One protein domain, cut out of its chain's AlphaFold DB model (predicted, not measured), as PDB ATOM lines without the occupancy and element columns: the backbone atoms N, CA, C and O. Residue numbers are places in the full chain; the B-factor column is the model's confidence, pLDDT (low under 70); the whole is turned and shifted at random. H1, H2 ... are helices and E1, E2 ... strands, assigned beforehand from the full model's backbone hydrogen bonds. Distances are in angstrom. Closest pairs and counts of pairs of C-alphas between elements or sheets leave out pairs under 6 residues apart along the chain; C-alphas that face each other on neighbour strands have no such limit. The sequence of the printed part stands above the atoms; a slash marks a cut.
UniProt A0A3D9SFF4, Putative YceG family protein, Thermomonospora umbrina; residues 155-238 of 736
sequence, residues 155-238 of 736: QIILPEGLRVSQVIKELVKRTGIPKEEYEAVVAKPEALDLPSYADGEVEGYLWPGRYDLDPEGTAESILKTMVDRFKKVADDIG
ATOM      1  N   GLN A 155      44.093  63.019   1.771       77.88
ATOM      2  CA  GLN A 155      44.410  62.160   0.629       77.88
ATOM      3  C   GLN A 155      45.696  61.363   0.872       77.88
ATOM      4  O   GLN A 155      46.792  61.933   0.917       77.88
ATOM      5  N   ILE A 156      45.564  60.038   0.951       85.69
ATOM      6  CA  ILE A 156      46.680  59.092   0.997       85.69
ATOM      7  C   ILE A 156      46.764  58.309  -0.319       85.69
ATOM      8  O   ILE A 156      45.764  58.062  -0.993       85.69
ATOM      9  N   ILE A 157      47.985  57.941  -0.707       85.62
ATOM     10  CA  ILE A 157      48.248  57.002  -1.800       85.62
ATOM     11  C   ILE A 157      49.079  55.878  -1.197       85.62
ATOM     12  O   ILE A 157      50.217  56.108  -0.788       85.62
ATOM     13  N   LEU A 158      48.493  54.688  -1.133       87.44
ATOM     14  CA  LEU A 158      49.125  53.461  -0.674       87.44
ATOM     15  C   LEU A 158      49.597  52.676  -1.906       87.44
ATOM     16  O   LEU A 158      48.749  52.192  -2.659       87.44
ATOM     17  N   PRO A 159      50.912  52.594  -2.177       82.75
ATOM     18  CA  PRO A 159      51.427  51.765  -3.260       82.75
ATOM     19  C   PRO A 159      51.203  50.271  -2.991       82.75
ATOM     20  O   PRO A 159      51.100  49.830  -1.848       82.75
ATOM     21  N   GLU A 160      51.160  49.493  -4.068       83.88
ATOM     22  CA  GLU A 160      51.122  48.030  -4.028       83.88
ATOM     23  C   GLU A 160      52.391  47.446  -3.376       83.88
ATOM     24  O   GLU A 160      53.470  48.040  -3.449       83.88
ATOM     25  N   GLY A 161      52.284  46.254  -2.781       82.88
ATOM     26  CA  GLY A 161      53.419  45.536  -2.181       82.88
ATOM     27  C   GLY A 161      53.833  46.006  -0.778       82.88
ATOM     28  O   GLY A 161      54.821  45.505  -0.242       82.88
ATOM     29  N   LEU A 162      53.096  46.939  -0.166       86.38
ATOM     30  CA  LEU A 162      53.248  47.258   1.256       86.38
ATOM     31  C   LEU A 162      52.659  46.152   2.138       86.38
ATOM     32  O   LEU A 162      51.579  45.641   1.854       86.38
ATOM     33  N   ARG A 163      53.338  45.853   3.251       88.75
ATOM     34  CA  ARG A 163      52.800  45.020   4.340       88.75
ATOM     35  C   ARG A 163      51.814  45.822   5.198       88.75
ATOM     36  O   ARG A 163      51.982  47.040   5.310       88.75
ATOM     37  N   VAL A 164      50.888  45.174   5.910       89.38
ATOM     38  CA  VAL A 164      49.927  45.844   6.824       89.38
ATOM     39  C   VAL A 164      50.635  46.789   7.805       89.38
ATOM     40  O   VAL A 164      50.256  47.950   7.942       89.38
ATOM     41  N   SER A 165      51.752  46.358   8.401       88.69
ATOM     42  CA  SER A 165      52.583  47.199   9.287       88.69
ATOM     43  C   SER A 165      53.106  48.496   8.639       88.69
ATOM     44  O   SER A 165      53.278  49.511   9.318       88.69
ATOM     45  N   GLN A 166      53.352  48.497   7.325       89.31
ATOM     46  CA  GLN A 166      53.761  49.687   6.571       89.31
ATOM     47  C   GLN A 166      52.554  50.553   6.191       89.31
ATOM     48  O   GLN A 166      52.658  51.777   6.247       89.31
ATOM     49  N   VAL A 167      51.410  49.939   5.869       90.75
ATOM     50  CA  VAL A 167      50.140  50.647   5.636       90.75
ATOM     51  C   VAL A 167      49.728  51.425   6.888       90.75
ATOM     52  O   VAL A 167      49.521  52.634   6.799       90.75
ATOM     53  N   ILE A 168      49.730  50.784   8.063       91.69
ATOM     54  CA  ILE A 168      49.466  51.439   9.355       91.69
ATOM     55  C   ILE A 168      50.439  52.606   9.577       91.69
ATOM     56  O   ILE A 168      50.019  53.709   9.915       91.69
ATOM     57  N   LYS A 169      51.739  52.417   9.313       91.62
ATOM     58  CA  LYS A 169      52.743  53.484   9.460       91.62
ATOM     59  C   LYS A 169      52.482  54.697   8.557       91.62
ATOM     60  O   LYS A 169      52.765  55.820   8.974       91.62
ATOM     61  N   GLU A 170      51.977  54.508   7.338       89.88
ATOM     62  CA  GLU A 170      51.592  55.627   6.466       89.88
ATOM     63  C   GLU A 170      50.232  56.237   6.840       89.88
ATOM     64  O   GLU A 170      50.056  57.443   6.664       89.88
ATOM     65  N   LEU A 171      49.308  55.453   7.408       89.81
ATOM     66  CA  LEU A 171      48.043  55.946   7.956       89.81
ATOM     67  C   LEU A 171      48.264  56.848   9.174       89.81
ATOM     68  O   LEU A 171      47.873  58.009   9.118       89.81
ATOM     69  N   VAL A 172      48.979  56.380  10.202       91.19
ATOM     70  CA  VAL A 172      49.300  57.135  11.435       91.19
ATOM     71  C   VAL A 172      49.893  58.516  11.115       91.19
ATOM     72  O   VAL A 172      49.464  59.532  11.656       91.19
ATOM     73  N   LYS A 173      50.826  58.594  10.152       88.06
ATOM     74  CA  LYS A 173      51.431  59.859   9.678       88.06
ATOM     75  C   LYS A 173      50.444  60.852   9.048       88.06
ATOM     76  O   LYS A 173      50.802  62.013   8.855       88.06
ATOM     77  N   ARG A 174      49.279  60.384   8.597       86.00
ATOM     78  CA  ARG A 174      48.296  61.151   7.817       86.00
ATOM     79  C   ARG A 174      47.032  61.457   8.600       86.00
ATOM     80  O   ARG A 174      46.496  62.543   8.422       86.00
ATOM     81  N   THR A 175      46.572  60.526   9.425       85.69
ATOM     82  CA  THR A 175      45.367  60.669  10.249       85.69
ATOM     83  C   THR A 175      45.682  61.263  11.617       85.69
ATOM     84  O   THR A 175      44.845  61.961  12.171       85.69
ATOM     85  N   GLY A 176      46.887  61.026  12.147       83.94
ATOM     86  CA  GLY A 176      47.238  61.362  13.530       83.94
ATOM     87  C   GLY A 176      46.686  60.375  14.564       83.94
ATOM     88  O   GLY A 176      46.953  60.547  15.749       83.94
ATOM     89  N   ILE A 177      45.959  59.340  14.125       87.81
ATOM     90  CA  ILE A 177      45.451  58.266  14.986       87.81
ATOM     91  C   ILE A 177      46.643  57.410  15.461       87.81
ATOM     92  O   ILE A 177      47.495  57.075  14.628       87.81
ATOM     93  N   PRO A 178      46.734  57.058  16.759       91.31
ATOM     94  CA  PRO A 178      47.760  56.170  17.302       91.31
ATOM     95  C   PRO A 178      47.882  54.839  16.550       91.31
ATOM     96  O   PRO A 178      46.914  54.293  16.016       91.31
ATOM     97  N   LYS A 179      49.092  54.276  16.529       91.50
ATOM     98  CA  LYS A 179      49.372  52.990  15.868       91.50
ATOM     99  C   LYS A 179      48.631  51.837  16.555       91.50
ATOM    100  O   LYS A 179      48.219  50.883  15.902       91.50
ATOM    101  N   GLU A 180      48.458  51.973  17.859       91.62
ATOM    102  CA  GLU A 180      47.878  51.017  18.787       91.62
ATOM    103  C   GLU A 180      46.389  50.782  18.486       91.62
ATOM    104  O   GLU A 180      45.928  49.648  18.570       91.62
ATOM    105  N   GLU A 181      45.655  51.810  18.043       90.81
ATOM    106  CA  GLU A 181      44.256  51.671  17.612       90.81
ATOM    107  C   GLU A 181      44.136  50.834  16.332       90.81
ATOM    108  O   GLU A 181      43.303  49.932  16.250       90.81
ATOM    109  N   TYR A 182      45.007  51.069  15.343       90.12
ATOM    110  CA  TYR A 182      45.041  50.248  14.130       90.12
ATOM    111  C   TYR A 182      45.452  48.800  14.425       90.12
ATOM    112  O   TYR A 182      44.883  47.875  13.850       90.12
ATOM    113  N   GLU A 183      46.422  48.582  15.315       89.12
ATOM    114  CA  GLU A 183      46.846  47.233  15.704       89.12
ATOM    115  C   GLU A 183      45.781  46.499  16.530       89.12
ATOM    116  O   GLU A 183      45.616  45.294  16.348       89.12
ATOM    117  N   ALA A 184      45.001  47.202  17.358       89.38
ATOM    118  CA  ALA A 184      43.861  46.627  18.069       89.38
ATOM    119  C   ALA A 184      42.753  46.148  17.113       89.38
ATOM    120  O   ALA A 184      42.202  45.069  17.323       89.38
ATOM    121  N   VAL A 185      42.469  46.904  16.044       87.81
ATOM    122  CA  VAL A 185      41.521  46.491  14.992       87.81
ATOM    123  C   VAL A 185      42.073  45.320  14.171       87.81
ATOM    124  O   VAL A 185      41.350  44.372  13.895       87.81
ATOM    125  N   VAL A 186      43.363  45.323  13.817       85.94
ATOM    126  CA  VAL A 186      43.979  44.187  13.099       85.94
ATOM    127  C   VAL A 186      44.026  42.914  13.956       85.94
ATOM    128  O   VAL A 186      43.936  41.818  13.414       85.94
ATOM    129  N   ALA A 187      44.113  43.039  15.283       84.75
ATOM    130  CA  ALA A 187      44.024  41.915  16.217       84.75
ATOM    131  C   ALA A 187      42.586  41.406  16.459       84.75
ATOM    132  O   ALA A 187      42.426  40.341  17.055       84.75
ATOM    133  N   LYS A 188      41.559  42.156  16.032       84.94
ATOM    134  CA  LYS A 188      40.130  41.804  16.109       84.94
ATOM    135  C   LYS A 188      39.444  42.065  14.758       84.94
ATOM    136  O   LYS A 188      38.689  43.032  14.606       84.94
ATOM    137  N   PRO A 189      39.763  41.243  13.743       79.81
ATOM    138  CA  PRO A 189      39.385  41.471  12.352       79.81
ATOM    139  C   PRO A 189      37.887  41.267  12.079       79.81
ATOM    140  O   PRO A 189      37.433  41.554  10.972       79.81
ATOM    141  N   GLU A 190      37.102  40.795  13.052       80.31
ATOM    142  CA  GLU A 190      35.662  40.544  12.912       80.31
ATOM    143  C   GLU A 190      34.892  41.817  12.521       80.31
ATOM    144  O   GLU A 190      33.939  41.754  11.746       80.31
ATOM    145  N   ALA A 191      35.346  42.985  12.991       78.38
ATOM    146  CA  ALA A 191      34.772  44.287  12.646       78.38
ATOM    147  C   ALA A 191      35.055  44.726  11.191       78.38
ATOM    148  O   ALA A 191      34.383  45.612  10.662       78.38
ATOM    149  N   LEU A 192      36.038  44.115  10.519       82.00
ATOM    150  CA  LEU A 192      36.457  44.500   9.168       82.00
ATOM    151  C   LEU A 192      35.649  43.830   8.049       82.00
ATOM    152  O   LEU A 192      35.833  44.211   6.894       82.00
ATOM    153  N   ASP A 193      34.765  42.873   8.364       87.25
ATOM    154  CA  ASP A 193      33.937  42.158   7.374       87.25
ATOM    155  C   ASP A 193      34.798  41.529   6.246       87.25
ATOM    156  O   ASP A 193      34.532  41.661   5.046       87.25
ATOM    157  N   LEU A 194      35.893  40.865   6.645       86.94
ATOM    158  CA  LEU A 194      36.789  40.148   5.733       86.94
ATOM    159  C   LEU A 194      36.046  39.025   4.977       86.94
ATOM    160  O   LEU A 194      35.135  38.406   5.530       86.94
ATOM    161  N   PRO A 195      36.455  38.693   3.736       85.88
ATOM    162  CA  PRO A 195      35.957  37.507   3.044       85.88
ATOM    163  C   PRO A 195      36.187  36.230   3.863       85.88
ATOM    164  O   PRO A 195      37.214  36.092   4.524       85.88
ATOM    165  N   SER A 196      35.284  35.252   3.765       85.88
ATOM    166  CA  SER A 196      35.369  33.989   4.521       85.88
ATOM    167  C   SER A 196      36.680  33.225   4.289       85.88
ATOM    168  O   SER A 196      37.229  32.633   5.215       85.88
ATOM    169  N   TYR A 197      37.230  33.295   3.075       83.75
ATOM    170  CA  TYR A 197      38.517  32.699   2.708       83.75
ATOM    171  C   TYR A 197      39.748  33.451   3.253       83.75
ATOM    172  O   TYR A 197      40.873  33.023   3.004       83.75
ATOM    173  N   ALA A 198      39.580  34.557   3.984       80.94
ATOM    174  CA  ALA A 198      40.688  35.239   4.652       80.94
ATOM    175  C   ALA A 198      41.164  34.516   5.925       80.94
ATOM    176  O   ALA A 198      42.313  34.706   6.314       80.94
ATOM    177  N   ASP A 199      40.324  33.674   6.545       79.75
ATOM    178  CA  ASP A 199      40.613  32.968   7.813       79.75
ATOM    179  C   ASP A 199      41.041  33.922   8.955       79.75
ATOM    180  O   ASP A 199      41.905  33.615   9.770       79.75
ATOM    181  N   GLY A 200      40.468  35.134   8.974       79.38
ATOM    182  CA  GLY A 200      40.793  36.196   9.937       79.38
ATOM    183  C   GLY A 200      42.071  36.996   9.640       79.38
ATOM    184  O   GLY A 200      42.339  37.984  10.317       79.38
ATOM    185  N   GLU A 201      42.856  36.644   8.622       82.44
ATOM    186  CA  GLU A 201      44.098  37.363   8.308       82.44
ATOM    187  C   GLU A 201      43.831  38.650   7.508       82.44
ATOM    188  O   GLU A 201      43.235  38.623   6.433       82.44
ATOM    189  N   VAL A 202      44.322  39.795   7.996       86.00
ATOM    190  CA  VAL A 202      44.192  41.106   7.313       86.00
ATOM    191  C   VAL A 202      45.260  41.301   6.219       86.00
ATOM    192  O   VAL A 202      45.102  42.120   5.307       86.00
ATOM    193  N   GLU A 203      46.371  40.561   6.281       86.12
ATOM    194  CA  GLU A 203      47.501  40.721   5.358       86.12
ATOM    195  C   GLU A 203      47.123  40.308   3.922       86.12
ATOM    196  O   GLU A 203      46.691  39.188   3.665       86.12
ATOM    197  N   GLY A 204      47.287  41.233   2.972       84.50
ATOM    198  CA  GLY A 204      46.872  41.062   1.572       84.50
ATOM    199  C   GLY A 204      45.438  41.509   1.244       84.50
ATOM    200  O   GLY A 204      45.122  41.637   0.063       84.50
ATOM    201  N   TYR A 205      44.605  41.819   2.248       89.50
ATOM    202  CA  TYR A 205      43.197  42.216   2.065       89.50
ATOM    203  C   TYR A 205      42.956  43.735   2.119       89.50
ATOM    204  O   TYR A 205      41.880  44.210   1.763       89.50
ATOM    205  N   LEU A 206      43.961  44.525   2.508       90.44
ATOM    206  CA  LEU A 206      43.915  45.987   2.402       90.44
ATOM    207  C   LEU A 206      44.274  46.409   0.970       90.44
ATOM    208  O   LEU A 206      45.442  46.373   0.579       90.44
ATOM    209  N   TRP A 207      43.278  46.811   0.175       91.94
ATOM    210  CA  TRP A 207      43.500  47.130  -1.237       91.94
ATOM    211  C   TRP A 207      44.449  48.340  -1.430       91.94
ATOM    212  O   TRP A 207      44.210  49.405  -0.850       91.94
ATOM    213  N   PRO A 208      45.503  48.250  -2.262       88.62
ATOM    214  CA  PRO A 208      46.392  49.377  -2.544       88.62
ATOM    215  C   PRO A 208      45.737  50.389  -3.495       88.62
ATOM    216  O   PRO A 208      45.064  50.036  -4.463       88.62
ATOM    217  N   GLY A 209      45.943  51.682  -3.257       87.50
ATOM    218  CA  GLY A 209      45.330  52.716  -4.085       87.50
ATOM    219  C   GLY A 209      45.335  54.108  -3.470       87.50
ATOM    220  O   GLY A 209      46.059  54.408  -2.521       87.50
ATOM    221  N   ARG A 210      44.519  54.989  -4.050       85.00
ATOM    222  CA  ARG A 210      44.271  56.337  -3.534       85.00
ATOM    223  C   ARG A 210      43.011  56.319  -2.681       85.00
ATOM    224  O   ARG A 210      41.959  55.941  -3.186       85.00
ATOM    225  N   TYR A 211      43.121  56.820  -1.458       85.88
ATOM    226  CA  TYR A 211      41.995  56.989  -0.549       85.88
ATOM    227  C   TYR A 211      41.854  58.457  -0.156       85.88
ATOM    228  O   TYR A 211      42.831  59.128   0.186       85.88
ATOM    229  N   ASP A 212      40.622  58.947  -0.214       83.31
ATOM    230  CA  ASP A 212      40.190  60.158   0.465       83.31
ATOM    231  C   ASP A 212      39.763  59.735   1.874       83.31
ATOM    232  O   ASP A 212      38.685  59.171   2.032       83.31
ATOM    233  N   LEU A 213      40.627  59.926   2.875       83.44
ATOM    234  CA  LEU A 213      40.319  59.539   4.254       83.44
ATOM    235  C   LEU A 213      39.392  60.561   4.910       83.44
ATOM    236  O   LEU A 213      39.582  61.772   4.735       83.44
ATOM    237  N   ASP A 214      38.445  60.062   5.698       81.31
ATOM    238  CA  ASP A 214      37.618  60.877   6.580       81.31
ATOM    239  C   ASP A 214      38.506  61.570   7.633       81.31
ATOM    240  O   ASP A 214      39.285  60.883   8.301       81.31
ATOM    241  N   PRO A 215      38.452  62.906   7.788       74.88
ATOM    242  CA  PRO A 215      39.190  63.598   8.844       74.88
ATOM    243  C   PRO A 215      38.691  63.279  10.264       74.88
ATOM    244  O   PRO A 215      39.422  63.557  11.210       74.88
ATOM    245  N   GLU A 216      37.481  62.729  10.418       77.56
ATOM    246  CA  GLU A 216      36.865  62.368  11.707       77.56
ATOM    247  C   GLU A 216      36.622  60.844  11.829       77.56
ATOM    248  O   GLU A 216      36.005  60.381  12.788       77.56
ATOM    249  N   GLY A 217      37.117  60.045  10.874       80.44
ATOM    250  CA  GLY A 217      36.932  58.591  10.846       80.44
ATOM    251  C   GLY A 217      37.827  57.825  11.822       80.44
ATOM    252  O   GLY A 217      38.975  58.193  12.068       80.44
ATOM    253  N   THR A 218      37.321  56.701  12.333       89.62
ATOM    254  CA  THR A 218      38.056  55.791  13.228       89.62
ATOM    255  C   THR A 218      39.036  54.889  12.473       89.62
ATOM    256  O   THR A 218      38.879  54.657  11.269       89.62
ATOM    257  N   ALA A 219      40.005  54.300  13.186       88.62
ATOM    258  CA  ALA A 219      40.908  53.282  12.638       88.62
ATOM    259  C   ALA A 219      40.157  52.147  11.909       88.62
ATOM    260  O   ALA A 219      40.542  51.754  10.807       88.62
ATOM    261  N   GLU A 220      39.050  51.687  12.499       90.75
ATOM    262  CA  GLU A 220      38.158  50.659  11.955       90.75
ATOM    263  C   GLU A 220      37.533  51.073  10.617       90.75
ATOM    264  O   GLU A 220      37.722  50.380   9.621       90.75
ATOM    265  N   SER A 221      36.867  52.233  10.552       89.50
ATOM    266  CA  SER A 221      36.210  52.713   9.324       89.50
ATOM    267  C   SER A 221      37.182  52.874   8.146       89.50
ATOM    268  O   SER A 221      36.847  52.582   6.993       89.50
ATOM    269  N   ILE A 222      38.420  53.285   8.438       90.12
ATOM    270  CA  ILE A 222      39.485  53.470   7.451       90.12
ATOM    271  C   ILE A 222      39.967  52.123   6.906       90.12
ATOM    272  O   ILE A 222      40.077  51.969   5.689       90.12
ATOM    273  N   LEU A 223      40.229  51.147   7.780       91.12
ATOM    274  CA  LEU A 223      40.625  49.800   7.366       91.12
ATOM    275  C   LEU A 223      39.479  49.086   6.635       91.12
ATOM    276  O   LEU A 223      39.706  48.530   5.560       91.12
ATOM    277  N   LYS A 224      38.241  49.194   7.135       92.00
ATOM    278  CA  LYS A 224      37.049  48.643   6.480       92.00
ATOM    279  C   LYS A 224      36.872  49.208   5.071       92.00
ATOM    280  O   LYS A 224      36.642  48.444   4.144       92.00
ATOM    281  N   THR A 225      37.098  50.507   4.857       89.94
ATOM    282  CA  THR A 225      37.048  51.117   3.510       89.94
ATOM    283  C   THR A 225      38.036  50.466   2.524       89.94
ATOM    284  O   THR A 225      37.747  50.368   1.329       89.94
ATOM    285  N   MET A 226      39.199  49.997   2.994       91.44
ATOM    286  CA  MET A 226      40.179  49.289   2.156       91.44
ATOM    287  C   MET A 226      39.772  47.837   1.878       91.44
ATOM    288  O   MET A 226      39.993  47.359   0.765       91.44
ATOM    289  N   VAL A 227      39.160  47.162   2.857       92.69
ATOM    290  CA  VAL A 227      38.599  45.807   2.705       92.69
ATOM    291  C   VAL A 227      37.379  45.823   1.782       92.69
ATOM    292  O   VAL A 227      37.308  45.028   0.852       92.69
ATOM    293  N   ASP A 228      36.468  46.782   1.935       91.56
ATOM    294  CA  ASP A 228      35.311  46.974   1.051       91.56
ATOM    295  C   ASP A 228      35.759  47.237  -0.397       91.56
ATOM    296  O   ASP A 228      35.159  46.731  -1.350       91.56
ATOM    297  N   ARG A 229      36.861  47.983  -0.586       90.50
ATOM    298  CA  ARG A 229      37.459  48.175  -1.915       90.50
ATOM    299  C   ARG A 229      38.109  46.895  -2.449       90.50
ATOM    300  O   ARG A 229      37.992  46.655  -3.648       90.50
ATOM    301  N   PHE A 230      38.742  46.081  -1.600       92.62
ATOM    302  CA  PHE A 230      39.240  44.755  -1.981       92.62
ATOM    303  C   PHE A 230      38.093  43.847  -2.434       92.62
ATOM    304  O   PHE A 230      38.157  43.333  -3.548       92.62
ATOM    305  N   LYS A 231      37.033  43.709  -1.621       92.06
ATOM    306  CA  LYS A 231      35.848  42.878  -1.902       92.06
ATOM    307  C   LYS A 231      35.263  43.235  -3.262       92.06
ATOM    308  O   LYS A 231      35.237  42.395  -4.151       92.06
ATOM    309  N   LYS A 232      34.986  44.523  -3.488       90.56
ATOM    310  CA  LYS A 232      34.487  45.008  -4.779       90.56
ATOM    311  C   LYS A 232      35.388  44.641  -5.966       90.56
ATOM    312  O   LYS A 232      34.872  44.293  -7.021       90.56
ATOM    313  N   VAL A 233      36.715  44.728  -5.833       88.75
ATOM    314  CA  VAL A 233      37.626  44.355  -6.931       88.75
ATOM    315  C   VAL A 233      37.704  42.834  -7.113       88.75
ATOM    316  O   VAL A 233      37.811  42.372  -8.247       88.75
ATOM    317  N   ALA A 234      37.622  42.055  -6.034       89.12
ATOM    318  CA  ALA A 234      37.538  40.597  -6.094       89.12
ATOM    319  C   ALA A 234      36.244  40.135  -6.793       89.12
ATOM    320  O   ALA A 234      36.305  39.232  -7.630       89.12
ATOM    321  N   ASP A 235      35.120  40.804  -6.525       90.00
ATOM    322  CA  ASP A 235      33.836  40.592  -7.203       90.00
ATOM    323  C   ASP A 235      33.921  41.000  -8.687       90.00
ATOM    324  O   ASP A 235      33.631  40.194  -9.569       90.00
ATOM    325  N   ASP A 236      34.406  42.218  -8.980       87.50
ATOM    326  CA  ASP A 236      34.551  42.769 -10.342       87.50
ATOM    327  C   ASP A 236      35.432  41.882 -11.259       87.50
ATOM    328  O   ASP A 236      35.279  41.923 -12.485       87.50
ATOM    329  N   ILE A 237      36.369  41.099 -10.699       84.94
ATOM    330  CA  ILE A 237      37.222  40.162 -11.458       84.94
ATOM    331  C   ILE A 237      36.803  38.686 -11.355       84.94
ATOM    332  O   ILE A 237      37.489  37.850 -11.951       84.94
ATOM    333  N   GLY A 238      35.743  38.355 -10.611       89.00
ATOM    334  CA  GLY A 238      35.305  36.974 -10.379       89.00
ATOM    335  C   GLY A 238      36.366  36.110  -9.684       89.00
ATOM    336  O   GLY A 238      36.631  34.992 -10.125       89.00
TER     337      GLY A 238
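AT A GLANCE: This is residues 155 to 238 of the 736 residues of the protein "Putative YceG family protein" of Thermomonospora umbrina (UniProt A0A3D9SFF4). What shape is this? A small, mostly helix domain in which H1 and the long H4 form the middle, between H2 at one side and a short two-strand ribbon, E1 and E2, at the other. H3 packs on H4, and a long loop leads from H3 to E2. How is it made up, and how large is it? The 84 printed residues hold four named helices and two named strands in the order E1 H1 H2 H3 E2 H4, with E1 and E2 antiparallel. It is compact, with a radius of gyration of the C-alphas of 12.0 A and spans of 36 by 25 by 23 A.

IN THESE COORDINATES: Where does it begin? E1, residues 155 to 158, starts at C-alpha 155, (44.410, 62.160, 0.629). What follows? H1 is residues 164 to 175, 15.9 A long, H2 residues 179 to 186, 10.7 A, and H3 residues 189 to 192. E2, residues 209 to 213, is 11.9 A long. Where does H4 run? Residues 219 to 236 span 26.1 A, ending at C-alpha 236, (34.551, 42.769, -10.342).

HOW THE PARTS SIT: How do the strands pair? N 156 and O 211 are 3.0 A apart, and N 158 and O 209 2.8 A. How do the helices meet? H2 touches H1, closest C-alphas Val 172 and Lys 179 at 6.1 A, at a steep tilt of 51 degrees, opposite ways; H1 does so with residues 168 to 172 alone. H2 touches H4, closest C-alphas Tyr 182 and Ala 219 at 5.3 A; H4 does so with residues 219 to 220 alone. H3 touches H4, with the C-alphas of Leu 192 and Lys 224 closest at 5.0 A, and H1 and H4 are near each other. Are the backbones helical? Each O i to N i+4 pair is within hydrogen-bond range in H2 and H4, and 6 of 8 in H1; H3 is too short for one.

THE WHOLE: How far does it reach? The C-alphas farthest apart are those of Gly 176 and Gly 238, 36.2 A. Are there cuts, long links or low confidence? The printed part has no cut, and H3 to E2 is the long link, of 16 residues. No printed residue is under 70 in pLDDT.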